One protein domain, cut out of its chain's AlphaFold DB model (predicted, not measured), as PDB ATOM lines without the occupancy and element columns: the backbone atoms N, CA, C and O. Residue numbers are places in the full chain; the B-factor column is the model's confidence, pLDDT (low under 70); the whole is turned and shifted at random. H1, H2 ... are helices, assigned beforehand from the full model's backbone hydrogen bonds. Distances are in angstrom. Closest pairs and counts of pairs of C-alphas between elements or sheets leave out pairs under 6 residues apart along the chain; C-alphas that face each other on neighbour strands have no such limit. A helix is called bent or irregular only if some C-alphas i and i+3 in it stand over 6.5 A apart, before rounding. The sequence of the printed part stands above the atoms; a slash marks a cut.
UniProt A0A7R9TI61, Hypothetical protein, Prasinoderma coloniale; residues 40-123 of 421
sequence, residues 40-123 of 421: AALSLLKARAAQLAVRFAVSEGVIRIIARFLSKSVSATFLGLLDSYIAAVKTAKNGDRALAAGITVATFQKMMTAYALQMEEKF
ATOM      1  N   ALA A  40     176.578 184.666 179.291       65.25
ATOM      2  CA  ALA A  40     175.367 185.473 179.444       65.25
ATOM      3  C   ALA A  40     175.253 186.581 178.376       65.25
ATOM      4  O   ALA A  40     174.176 186.833 177.834       65.25
ATOM      5  N   ALA A  41     176.366 187.226 178.013       56.81
ATOM      6  CA  ALA A  41     176.384 188.206 176.928       56.81
ATOM      7  C   ALA A  41     176.077 187.555 175.567       56.81
ATOM      8  O   ALA A  41     175.297 188.093 174.780       56.81
ATOM      9  N   LEU A  42     176.636 186.368 175.301       61.41
ATOM     10  CA  LEU A  42     176.361 185.595 174.087       61.41
ATOM     11  C   LEU A  42     174.910 185.103 174.021       61.41
ATOM     12  O   LEU A  42     174.320 185.114 172.939       61.41
ATOM     13  N   SER A  43     174.315 184.676 175.140       68.25
ATOM     14  CA  SER A  43     172.900 184.285 175.174       68.25
ATOM     15  C   SER A  43     171.982 185.480 174.924       68.25
ATOM     16  O   SER A  43     171.055 185.363 174.126       68.25
ATOM     17  N   LEU A  44     172.289 186.642 175.510       67.00
ATOM     18  CA  LEU A  44     171.546 187.883 175.277       67.00
ATOM     19  C   LEU A  44     171.626 188.331 173.810       67.00
ATOM     20  O   LEU A  44     170.613 188.683 173.212       67.00
ATOM     21  N   LEU A  45     172.813 188.273 173.199       62.81
ATOM     22  CA  LEU A  45     173.002 188.557 171.771       62.81
ATOM     23  C   LEU A  45     172.180 187.615 170.885       62.81
ATOM     24  O   LEU A  45     171.511 188.075 169.960       62.81
ATOM     25  N   LYS A  46     172.186 186.308 171.180       69.62
ATOM     26  CA  LYS A  46     171.373 185.315 170.459       69.62
ATOM     27  C   LYS A  46     169.882 185.598 170.588       69.62
ATOM     28  O   LYS A  46     169.159 185.498 169.601       69.62
ATOM     29  N   ALA A  47     169.426 185.959 171.779       68.25
ATOM     30  CA  ALA A  47     168.022 186.219 172.034       68.25
ATOM     31  C   ALA A  47     167.548 187.528 171.370       68.25
ATOM     32  O   ALA A  47     166.524 187.518 170.688       68.25
ATOM     33  N   ARG A  48     168.353 188.601 171.395       70.50
ATOM     34  CA  ARG A  48     168.090 189.830 170.619       70.50
ATOM     35  C   ARG A  48     168.079 189.588 169.110       70.50
ATOM     36  O   ARG A  48     167.222 190.120 168.406       70.50
ATOM     37  N   ALA A  49     169.003 188.771 168.605       68.94
ATOM     38  CA  ALA A  49     169.016 188.372 167.201       68.94
ATOM     39  C   ALA A  49     167.767 187.550 166.834       68.94
ATOM     40  O   ALA A  49     167.177 187.783 165.780       68.94
ATOM     41  N   ALA A  50     167.318 186.646 167.713       70.06
ATOM     42  CA  ALA A  50     166.078 185.893 167.531       70.06
ATOM     43  C   ALA A  50     164.849 186.815 167.519       70.06
ATOM     44  O   ALA A  50     164.020 186.709 166.618       70.06
ATOM     45  N   GLN A  51     164.756 187.771 168.447       69.19
ATOM     46  CA  GLN A  51     163.684 188.772 168.452       69.19
ATOM     47  C   GLN A  51     163.656 189.590 167.159       69.19
ATOM     48  O   GLN A  51     162.587 189.818 166.595       69.19
ATOM     49  N   LEU A  52     164.825 190.006 166.662       69.56
ATOM     50  CA  LEU A  52     164.930 190.721 165.396       69.56
ATOM     51  C   LEU A  52     164.495 189.838 164.217       69.56
ATOM     52  O   LEU A  52     163.713 190.291 163.389       69.56
ATOM     53  N   ALA A  53     164.926 188.576 164.170       68.50
ATOM     54  CA  ALA A  53     164.543 187.629 163.123       68.50
ATOM     55  C   ALA A  53     163.025 187.376 163.088       68.50
ATOM     56  O   ALA A  53     162.434 187.332 162.011       68.50
ATOM     57  N   VAL A  54     162.370 187.283 164.251       73.81
ATOM     58  CA  VAL A  54     160.912 187.090 164.339       73.81
ATOM     59  C   VAL A  54     160.130 188.291 163.795       73.81
ATOM     60  O   VAL A  54     159.055 188.111 163.221       73.81
ATOM     61  N   ARG A  55     160.665 189.517 163.875       71.38
ATOM     62  CA  ARG A  55     160.026 190.689 163.239       71.38
ATOM     63  C   ARG A  55     159.924 190.550 161.718       71.38
ATOM     64  O   ARG A  55     159.008 191.112 161.128       71.38
ATOM     65  N   PHE A  56     160.803 189.759 161.107       68.94
ATOM     66  CA  PHE A  56     160.792 189.454 159.677       68.94
ATOM     67  C   PHE A  56     160.079 188.133 159.336       68.94
ATOM     68  O   PHE A  56     160.086 187.726 158.176       68.94
ATOM     69  N   ALA A  57     159.437 187.466 160.305       75.12
ATOM     70  CA  ALA A  57     158.684 186.224 160.106       75.12
ATOM     71  C   ALA A  57     157.324 186.460 159.419       75.12
ATOM     72  O   ALA A  57     156.270 186.148 159.962       75.12
ATOM     73  N   VAL A  58     157.364 187.022 158.210       78.25
ATOM     74  CA  VAL A  58     156.192 187.461 157.432       78.25
ATOM     75  C   VAL A  58     155.597 186.368 156.542       78.25
ATOM     76  O   VAL A  58     154.601 186.597 155.863       78.25
ATOM     77  N   SER A  59     156.204 185.181 156.504       84.75
ATOM     78  CA  SER A  59     155.716 184.061 155.701       84.75
ATOM     79  C   SER A  59     155.968 182.719 156.377       84.75
ATOM     80  O   SER A  59     156.882 182.568 157.190       84.75
ATOM     81  N   GLU A  60     155.182 181.718 155.984       85.19
ATOM     82  CA  GLU A  60     155.305 180.342 156.472       85.19
ATOM     83  C   GLU A  60     156.734 179.800 156.290       85.19
ATOM     84  O   GLU A  60     157.304 179.211 157.209       85.19
ATOM     85  N   GLY A  61     157.351 180.055 155.130       85.06
ATOM     86  CA  GLY A  61     158.723 179.631 154.843       85.06
ATOM     87  C   GLY A  61     159.741 180.232 155.815       85.06
ATOM     88  O   GLY A  61     160.619 179.518 156.302       85.06
ATOM     89  N   VAL A  62     159.591 181.514 156.163       83.69
ATOM     90  CA  VAL A  62     160.480 182.177 157.129       83.69
ATOM     91  C   VAL A  62     160.282 181.609 158.535       83.69
ATOM     92  O   VAL A  62     161.271 181.319 159.206       83.69
ATOM     93  N   ILE A  63     159.038 181.362 158.962       85.56
ATOM     94  CA  ILE A  63     158.750 180.714 160.255       85.56
ATOM     95  C   ILE A  63     159.453 179.359 160.350       85.56
ATOM     96  O   ILE A  63     160.122 179.077 161.346       85.56
ATOM     97  N   ARG A  64     159.359 178.533 159.302       88.44
ATOM     98  CA  ARG A  64     160.011 177.217 159.272       88.44
ATOM     99  C   ARG A  64     161.533 177.320 159.358       88.44
ATOM    100  O   ARG A  64     162.154 176.486 160.011       88.44
ATOM    101  N   ILE A  65     162.137 178.325 158.723       85.06
ATOM    102  CA  ILE A  65     163.583 178.573 158.812       85.06
ATOM    103  C   ILE A  65     163.967 178.981 160.237       85.06
ATOM    104  O   ILE A  65     164.893 178.398 160.796       85.06
ATOM    105  N   ILE A  66     163.238 179.919 160.849       80.12
ATOM    106  CA  ILE A  66     163.499 180.373 162.224       80.12
ATOM    107  C   ILE A  66     163.367 179.207 163.215       80.12
ATOM    108  O   ILE A  66     164.221 179.027 164.083       80.12
ATOM    109  N   ALA A  67     162.352 178.356 163.046       80.94
ATOM    110  CA  ALA A  67     162.118 177.208 163.918       80.94
ATOM    111  C   ALA A  67     163.289 176.207 163.935       80.94
ATOM    112  O   ALA A  67     163.455 175.484 164.917       80.94
ATOM    113  N   ARG A  68     164.129 176.160 162.890       80.56
ATOM    114  CA  ARG A  68     165.325 175.290 162.837       80.56
ATOM    115  C   ARG A  68     166.451 175.742 163.768       80.56
ATOM    116  O   ARG A  68     167.347 174.951 164.037       80.56
ATOM    117  N   PHE A  69     166.406 176.976 164.270       76.25
ATOM    118  CA  PHE A  69     167.363 177.473 165.263       76.25
ATOM    119  C   PHE A  69     166.984 177.097 166.706       76.25
ATOM    120  O   PHE A  69     167.771 177.326 167.625       76.25
ATOM    121  N   LEU A  70     165.802 176.506 166.918       74.56
ATOM    122  CA  LEU A  70     165.418 175.897 168.191       74.56
ATOM    123  C   LEU A  70     166.163 174.566 168.390       74.56
ATOM    124  O   LEU A  70     166.701 173.989 167.445       74.56
ATOM    125  N   SER A  71     166.181 174.044 169.621       76.56
ATOM    126  CA  SER A  71     166.736 172.705 169.866       76.56
ATOM    127  C   SER A  71     166.001 171.656 169.022       76.56
ATOM    128  O   SER A  71     164.822 171.815 168.712       76.56
ATOM    129  N   LYS A  72     166.677 170.561 168.653       76.81
ATOM    130  CA  LYS A  72     166.134 169.566 167.709       76.81
ATOM    131  C   LYS A  72     164.745 169.037 168.112       76.81
ATOM    132  O   LYS A  72     163.871 168.938 167.256       76.81
ATOM    133  N   SER A  73     164.529 168.745 169.398       73.00
ATOM    134  CA  SER A  73     163.238 168.260 169.917       73.00
ATOM    135  C   SER A  73     162.142 169.331 169.874       73.00
ATOM    136  O   SER A  73     161.020 169.058 169.446       73.00
ATOM    137  N   VAL A  74     162.472 170.566 170.258       77.69
ATOM    138  CA  VAL A  74     161.536 171.700 170.240       77.69
ATOM    139  C   VAL A  74     161.189 172.095 168.805       77.69
ATOM    140  O   VAL A  74     160.026 172.344 168.510       77.69
ATOM    141  N   SER A  75     162.168 172.090 167.899       82.38
ATOM    142  CA  SER A  75     161.991 172.393 166.478       82.38
ATOM    143  C   SER A  75     161.021 171.415 165.810       82.38
ATOM    144  O   SER A  75     160.057 171.846 165.181       82.38
ATOM    145  N   ALA A  76     161.213 170.104 166.005       83.56
ATOM    146  CA  ALA A  76     160.317 169.088 165.450       83.56
ATOM    147  C   ALA A  76     158.879 169.240 165.973       83.56
ATOM    148  O   ALA A  76     157.931 169.246 165.190       83.56
ATOM    149  N   THR A  77     158.730 169.441 167.286       83.88
ATOM    150  CA  THR A  77     157.421 169.650 167.925       83.88
ATOM    151  C   THR A  77     156.735 170.914 167.400       83.88
ATOM    152  O   THR A  77     155.549 170.889 167.082       83.88
ATOM    153  N   PHE A  78     157.477 172.015 167.272       86.44
ATOM    154  CA  PHE A  78     156.960 173.293 166.783       86.44
ATOM    155  C   PHE A  78     156.509 173.212 165.321       86.44
ATOM    156  O   PHE A  78     155.462 173.749 164.972       86.44
ATOM    157  N   LEU A  79     157.285 172.547 164.461       88.19
ATOM    158  CA  LEU A  79     156.937 172.382 163.049       88.19
ATOM    159  C   LEU A  79     155.703 171.490 162.872       88.19
ATOM    160  O   LEU A  79     154.822 171.844 162.096       88.19
ATOM    161  N   GLY A  80     155.599 170.399 163.637       89.25
ATOM    162  CA  GLY A  80     154.388 169.573 163.651       89.25
ATOM    163  C   GLY A  80     153.159 170.352 164.132       89.25
ATOM    164  O   GLY A  80     152.090 170.253 163.533       89.25
ATOM    165  N   LEU A  81     153.328 171.198 165.154       90.56
ATOM    166  CA  LEU A  81     152.266 172.083 165.630       90.56
ATOM    167  C   LEU A  81     151.850 173.105 164.566       90.56
ATOM    168  O   LEU A  81     150.658 173.329 164.383       90.56
ATOM    169  N   LEU A  82     152.809 173.700 163.848       92.06
ATOM    170  CA  LEU A  82     152.540 174.619 162.739       92.06
ATOM    171  C   LEU A  82     151.686 173.943 161.660       92.06
ATOM    172  O   LEU A  82     150.682 174.511 161.235       92.06
ATOM    173  N   ASP A  83     152.056 172.729 161.253       92.50
ATOM    174  CA  ASP A  83     151.329 171.968 160.234       92.50
ATOM    175  C   ASP A  83     149.903 171.629 160.691       92.50
ATOM    176  O   ASP A  83     148.939 171.852 159.954       92.50
ATOM    177  N   SER A  84     149.756 171.159 161.934       94.06
ATOM    178  CA  SER A  84     148.451 170.859 162.527       94.06
ATOM    179  C   SER A  84     147.572 172.108 162.649       94.06
ATOM    180  O   SER A  84     146.376 172.044 162.374       94.06
ATOM    181  N   TYR A  85     148.152 173.250 163.026       95.56
ATOM    182  CA  TYR A  85     147.426 174.511 163.181       95.56
ATOM    183  C   TYR A  85     146.935 175.044 161.835       95.56
ATOM    184  O   TYR A  85     145.773 175.418 161.704       95.56
ATOM    185  N   ILE A  86     147.779 174.998 160.801       95.44
ATOM    186  CA  ILE A  86     147.383 175.329 159.428       95.44
ATOM    187  C   ILE A  86     146.203 174.465 158.979       95.44
ATOM    188  O   ILE A  86     145.259 174.985 158.384       95.44
ATOM    189  N   ALA A  87     146.257 173.153 159.231       95.62
ATOM    190  CA  ALA A  87     145.185 172.238 158.856       95.62
ATOM    191  C   ALA A  87     143.873 172.581 159.582       95.62
ATOM    192  O   ALA A  87     142.832 172.678 158.936       95.62
ATOM    193  N   ALA A  88     143.937 172.843 160.888       95.88
ATOM    194  CA  ALA A  88     142.780 173.233 161.686       95.88
ATOM    195  C   ALA A  88     142.169 174.565 161.214       95.88
ATOM    196  O   ALA A  88     140.975 174.632 160.931       95.88
ATOM    197  N   VAL A  89     142.980 175.611 161.033       96.81
ATOM    198  CA  VAL A  89     142.490 176.916 160.553       96.81
ATOM    199  C   VAL A  89     141.965 176.816 159.120       96.81
ATOM    200  O   VAL A  89     140.986 177.473 158.779       96.81
ATOM    201  N   LYS A  90     142.549 175.963 158.270       96.75
ATOM    202  CA  LYS A  90     142.006 175.692 156.932       96.75
ATOM    203  C   LYS A  90     140.589 175.123 157.022       96.75
ATOM    204  O   LYS A  90     139.726 175.577 156.276       96.75
ATOM    205  N   THR A  91     140.337 174.181 157.931       94.81
ATOM    206  CA  THR A  91     138.977 173.685 158.201       94.81
ATOM    207  C   THR A  91     138.067 174.822 158.672       94.81
ATOM    208  O   THR A  91     136.992 175.002 158.109       94.81
ATOM    209  N   ALA A  92     138.531 175.655 159.610       93.69
ATOM    210  CA  ALA A  92     137.790 176.815 160.117       93.69
ATOM    211  C   ALA A  92     137.438 177.858 159.038       93.69
ATOM    212  O   ALA A  92     136.493 178.629 159.188       93.69
ATOM    213  N   LYS A  93     138.223 177.916 157.956       95.06
ATOM    214  CA  LYS A  93     138.067 178.854 156.836       95.06
ATOM    215  C   LYS A  93     137.575 178.161 155.565       95.06
ATOM    216  O   LYS A  93     137.954 178.549 154.464       95.06
ATOM    217  N   ASN A  94     136.737 177.132 155.712       93.44
ATOM    218  CA  ASN A  94     136.055 176.447 154.607       93.44
ATOM    219  C   ASN A  94     137.004 175.956 153.498       93.44
ATOM    220  O   ASN A  94     136.677 175.988 152.314       93.44
ATOM    221  N   GLY A  95     138.207 175.519 153.871       94.25
ATOM    222  CA  GLY A  95     139.203 175.007 152.934       94.25
ATOM    223  C   GLY A  95     140.182 176.046 152.378       94.25
ATOM    224  O   GLY A  95     141.130 175.636 151.698       94.25
ATOM    225  N   ASP A  96     140.033 177.343 152.681       95.62
ATOM    226  CA  ASP A  96     140.938 178.390 152.191       95.62
ATOM    227  C   ASP A  96     142.323 178.294 152.853       95.62
ATOM    228  O   ASP A  96     142.572 178.743 153.977       95.62
ATOM    229  N   ARG A  97     143.266 177.695 152.120       94.31
ATOM    230  CA  ARG A  97     144.640 177.484 152.584       94.31
ATOM    231  C   ARG A  97     145.445 178.780 152.654       94.31
ATOM    232  O   ARG A  97     146.337 178.854 153.501       94.31
ATOM    233  N   ALA A  98     145.186 179.750 151.776       92.44
ATOM    234  CA  ALA A  98     145.947 180.996 151.730       92.44
ATOM    235  C   ALA A  98     145.585 181.877 152.929       92.44
ATOM    236  O   ALA A  98     146.477 182.323 153.655       92.44
ATOM    237  N   LEU A  99     144.285 182.022 153.202       93.94
ATOM    238  CA  LEU A  99     143.796 182.711 154.393       93.94
ATOM    239  C   LEU A  99     144.278 182.017 155.675       93.94
ATOM    240  O   LEU A  99     144.816 182.672 156.570       93.94
ATOM    241  N   ALA A 100     144.180 180.685 155.740       94.44
ATOM    242  CA  ALA A 100     144.665 179.918 156.886       94.44
ATOM    243  C   ALA A 100     146.173 180.072 157.121       94.44
ATOM    244  O   ALA A 100     146.608 180.195 158.268       94.44
ATOM    245  N   ALA A 101     146.976 180.114 156.051       91.88
ATOM    246  CA  ALA A 101     148.408 180.390 156.142       91.88
ATOM    247  C   ALA A 101     148.663 181.771 156.758       91.88
ATOM    248  O   ALA A 101     149.453 181.879 157.690       91.88
ATOM    249  N   GLY A 102     147.977 182.807 156.265       92.00
ATOM    250  CA  GLY A 102     148.134 184.182 156.743       92.00
ATOM    251  C   GLY A 102     147.801 184.335 158.228       92.00
ATOM    252  O   GLY A 102     148.607 184.868 158.992       92.00
ATOM    253  N   ILE A 103     146.659 183.787 158.660       93.81
ATOM    254  CA  ILE A 103     146.232 183.791 160.072       93.81
ATOM    255  C   ILE A 103     147.235 183.032 160.945       93.81
ATOM    256  O   ILE A 103     147.615 183.491 162.030       93.81
ATOM    257  N   THR A 104     147.702 181.879 160.461       94.25
ATOM    258  CA  THR A 104     148.675 181.065 161.189       94.25
ATOM    259  C   THR A 104     150.004 181.797 161.336       94.25
ATOM    260  O   THR A 104     150.547 181.842 162.436       94.25
ATOM    261  N   VAL A 105     150.509 182.418 160.265       91.38
ATOM    262  CA  VAL A 105     151.761 183.186 160.286       91.38
ATOM    263  C   VAL A 105     151.685 184.312 161.312       91.38
ATOM    264  O   VAL A 105     152.575 184.413 162.154       91.38
ATOM    265  N   ALA A 106     150.601 185.092 161.315       91.56
ATOM    266  CA  ALA A 106     150.411 186.173 162.283       91.56
ATOM    267  C   ALA A 106     150.400 185.659 163.736       91.56
ATOM    268  O   ALA A 106     151.062 186.216 164.616       91.56
ATOM    269  N   THR A 107     149.699 184.550 163.988       93.75
ATOM    270  CA  THR A 107     149.618 183.934 165.322       93.75
ATOM    271  C   THR A 107     150.973 183.375 165.771       93.75
ATOM    272  O   THR A 107     151.431 183.632 166.887       93.75
ATOM    273  N   PHE A 108     151.665 182.648 164.894       92.44
ATOM    274  CA  PHE A 108     152.948 182.017 165.204       92.44
ATOM    275  C   PHE A 108     154.082 183.037 165.308       92.44
ATOM    276  O   PHE A 108     155.017 182.821 166.075       92.44
ATOM    277  N   GLN A 109     153.991 184.175 164.621       89.00
ATOM    278  CA  GLN A 109     154.898 185.298 164.831       89.00
ATOM    279  C   GLN A 109     154.788 185.841 166.264       89.00
ATOM    280  O   GLN A 109     155.814 186.030 166.926       89.00
ATOM    281  N   LYS A 110     153.566 186.023 166.795       90.62
ATOM    282  CA  LYS A 110     153.371 186.383 168.213       90.62
ATOM    283  C   LYS A 110     153.923 185.299 169.145       90.62
ATOM    284  O   LYS A 110     154.639 185.622 170.090       90.62
ATOM    285  N   MET A 111     153.665 184.025 168.849       91.00
ATOM    286  CA  MET A 111     154.170 182.899 169.644       91.00
ATOM    287  C   MET A 111     155.708 182.851 169.678       91.00
ATOM    288  O   MET A 111     156.304 182.758 170.748       91.00
ATOM    289  N   MET A 112     156.372 182.995 168.529       86.81
ATOM    290  CA  MET A 112     157.835 183.049 168.456       86.81
ATOM    291  C   MET A 112     158.413 184.296 169.124       86.81
ATOM    292  O   MET A 112     159.483 184.217 169.721       86.81
ATOM    293  N   THR A 113     157.708 185.429 169.075       87.31
ATOM    294  CA  THR A 113     158.115 186.645 169.799       87.31
ATOM    295  C   THR A 113     158.133 186.368 171.298       87.31
ATOM    296  O   THR A 113     159.107 186.673 171.982       87.31
ATOM    297  N   ALA A 114     157.086 185.708 171.797       88.81
ATOM    298  CA  ALA A 114     156.976 185.304 173.188       88.81
ATOM    299  C   ALA A 114     158.084 184.318 173.610       88.81
ATOM    300  O   ALA A 114     158.655 184.472 174.691       88.81
ATOM    301  N   TYR A 115     158.439 183.354 172.752       84.69
ATOM    302  CA  TYR A 115     159.577 182.458 172.988       84.69
ATOM    303  C   TYR A 115     160.916 183.196 172.997       84.69
ATOM    304  O   TYR A 115     161.722 182.972 173.896       84.69
ATOM    305  N   ALA A 116     161.150 184.106 172.049       80.94
ATOM    306  CA  ALA A 116     162.387 184.877 171.981       80.94
ATOM    307  C   ALA A 116     162.579 185.774 173.217       80.94
ATOM    308  O   ALA A 116     163.695 185.894 173.717       80.94
ATOM    309  N   LEU A 117     161.498 186.342 173.766       82.44
ATOM    310  CA  LEU A 117     161.524 187.066 175.045       82.44
ATOM    311  C   LEU A 117     161.918 186.150 176.216       82.44
ATOM    312  O   LEU A 117     162.712 186.535 177.067       82.44
ATOM    313  N   GLN A 118     161.426 184.909 176.236       78.75
ATOM    314  CA  GLN A 118     161.782 183.923 177.268       78.75
ATOM    315  C   GLN A 118     163.215 183.380 177.151       78.75
ATOM    316  O   GLN A 118     163.727 182.813 178.115       78.75
ATOM    317  N   MET A 119     163.863 183.532 175.991       72.12
ATOM    318  CA  MET A 119     165.276 183.184 175.812       72.12
ATOM    319  C   MET A 119     166.224 184.226 176.421       72.12
ATOM    320  O   MET A 119     167.359 183.876 176.734       72.12
ATOM    321  N   GLU A 120     165.783 185.481 176.573       69.19
ATOM    322  CA  GLU A 120     166.560 186.525 177.262       69.19
ATOM    323  C   GLU A 120     166.554 186.299 178.770       69.19
ATOM    324  O   GLU A 120     167.611 186.264 179.397       69.19
ATOM    325  N   GLU A 121     165.363 186.091 179.336       71.50
ATOM    326  CA  GLU A 121     165.167 185.884 180.764       71.50
ATOM    327  C   GLU A 121     164.101 184.809 181.000       71.50
ATOM    328  O   GLU A 121     162.927 184.948 180.635       71.50
ATOM    329  N   LYS A 122     164.511 183.700 181.625       81.31
ATOM    330  CA  LYS A 122     163.591 182.614 181.957       81.31
ATOM    331  C   LYS A 122     162.668 183.086 183.077       81.31
ATOM    332  O   LYS A 122     163.077 183.173 184.225       81.31
ATOM    333  N   PHE A 123     161.395 183.298 182.755       89.62
ATOM    334  CA  PHE A 123     160.388 183.658 183.756       89.62
ATOM    335  C   PHE A 123     160.214 182.566 184.830       89.62
ATOM    336  O   PHE A 123     160.108 181.383 184.502       89.62
TER     337      PHE A 123
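What this domain is: This is residues 40 to 123 of the 421 residues of the protein "Hypothetical protein" of Prasinoderma coloniale (UniProt A0A7R9TI61). A long helix, H4, makes the spine of an elongated helical body: H1 packs on one half of it, H3 on the other half, and the short helix H2 sits between these two on the middle of H4. H1 and H3 run opposite ways to H4, and H3 makes a narrow V with it, close together near the link from H3 to H4 and spreading toward the beginning of H3. The printed part has 84 residues with four named helices, in the order H1, H2, H3, H4, and no named strand; the class is all helix. The whole is compact, with a radius of gyration of the C-alphas of 13.7 A, and its C-alphas span 47 by 24 by 23 A, only just a rod.

Where its parts are: H4, the longest helix, holds residues 97 to 120 and measures 34.2 A, from C-alpha 97 at (144.640, 177.484, 152.584) to C-alpha 120 at (166.560, 186.525, 177.262). H3 holds residues 72 to 92 and measures 30.2 A. H1 holds residues 40 to 55, 22.9 A long, with C-alpha 40 at (175.367, 185.473, 179.444). H2 holds residues 60 to 67 and measures 10.6 A. None of the four helices is bent.

How they stand to each other: H2 and H4 are the hubs, each touching three other helices. H1 touches H4 along residues 109 to 120 of H4 alone, at a shallow tilt of 18 degrees, opposite ways; the closest C-alphas, of Gln 51 and Ala 116, are 5.4 A apart. H3 and H4, a helical hairpin, touch through residues 82 to 90 of H3 and 97 to 108 of H4 alone. Their closest C-alphas, of Lys 90 and Ala 100, are 5.0 A apart, and their shallow tilt of 34 degrees is only just short of steep. H2 runs the same way as H4 at a shallow tilt of 21 degrees; the closest C-alphas, of Glu 60 and Val 105, are 5.9 A apart. H2 and H3 form a helical hairpin, with the closest C-alphas, of Ala 67 and Ser 75, 5.5 A apart. H1 and H2, also a helical hairpin, only just touch, with 3 pairs of C-alphas within 8 A, the closest those of Ala 53 and Ile 66 at 7.4 A. H1 and H3 are apart. Every O i to N i+4 pair is within hydrogen-bond range in H1, H2 and H3; in H4 it is 19 of 20.

The domain as a whole: The C-alphas farthest apart, of Ala 41 and Asn 94, are 47.6 A from each other. The printed part has no cut, and its three links, H1 to H2, H2 to H3 and H3 to H4, are tight, with 4 residues each. The mean pLDDT of the printed part is 83.1; residues 40 to 47, 49, 51 to 53, 56 and 120 are under 70.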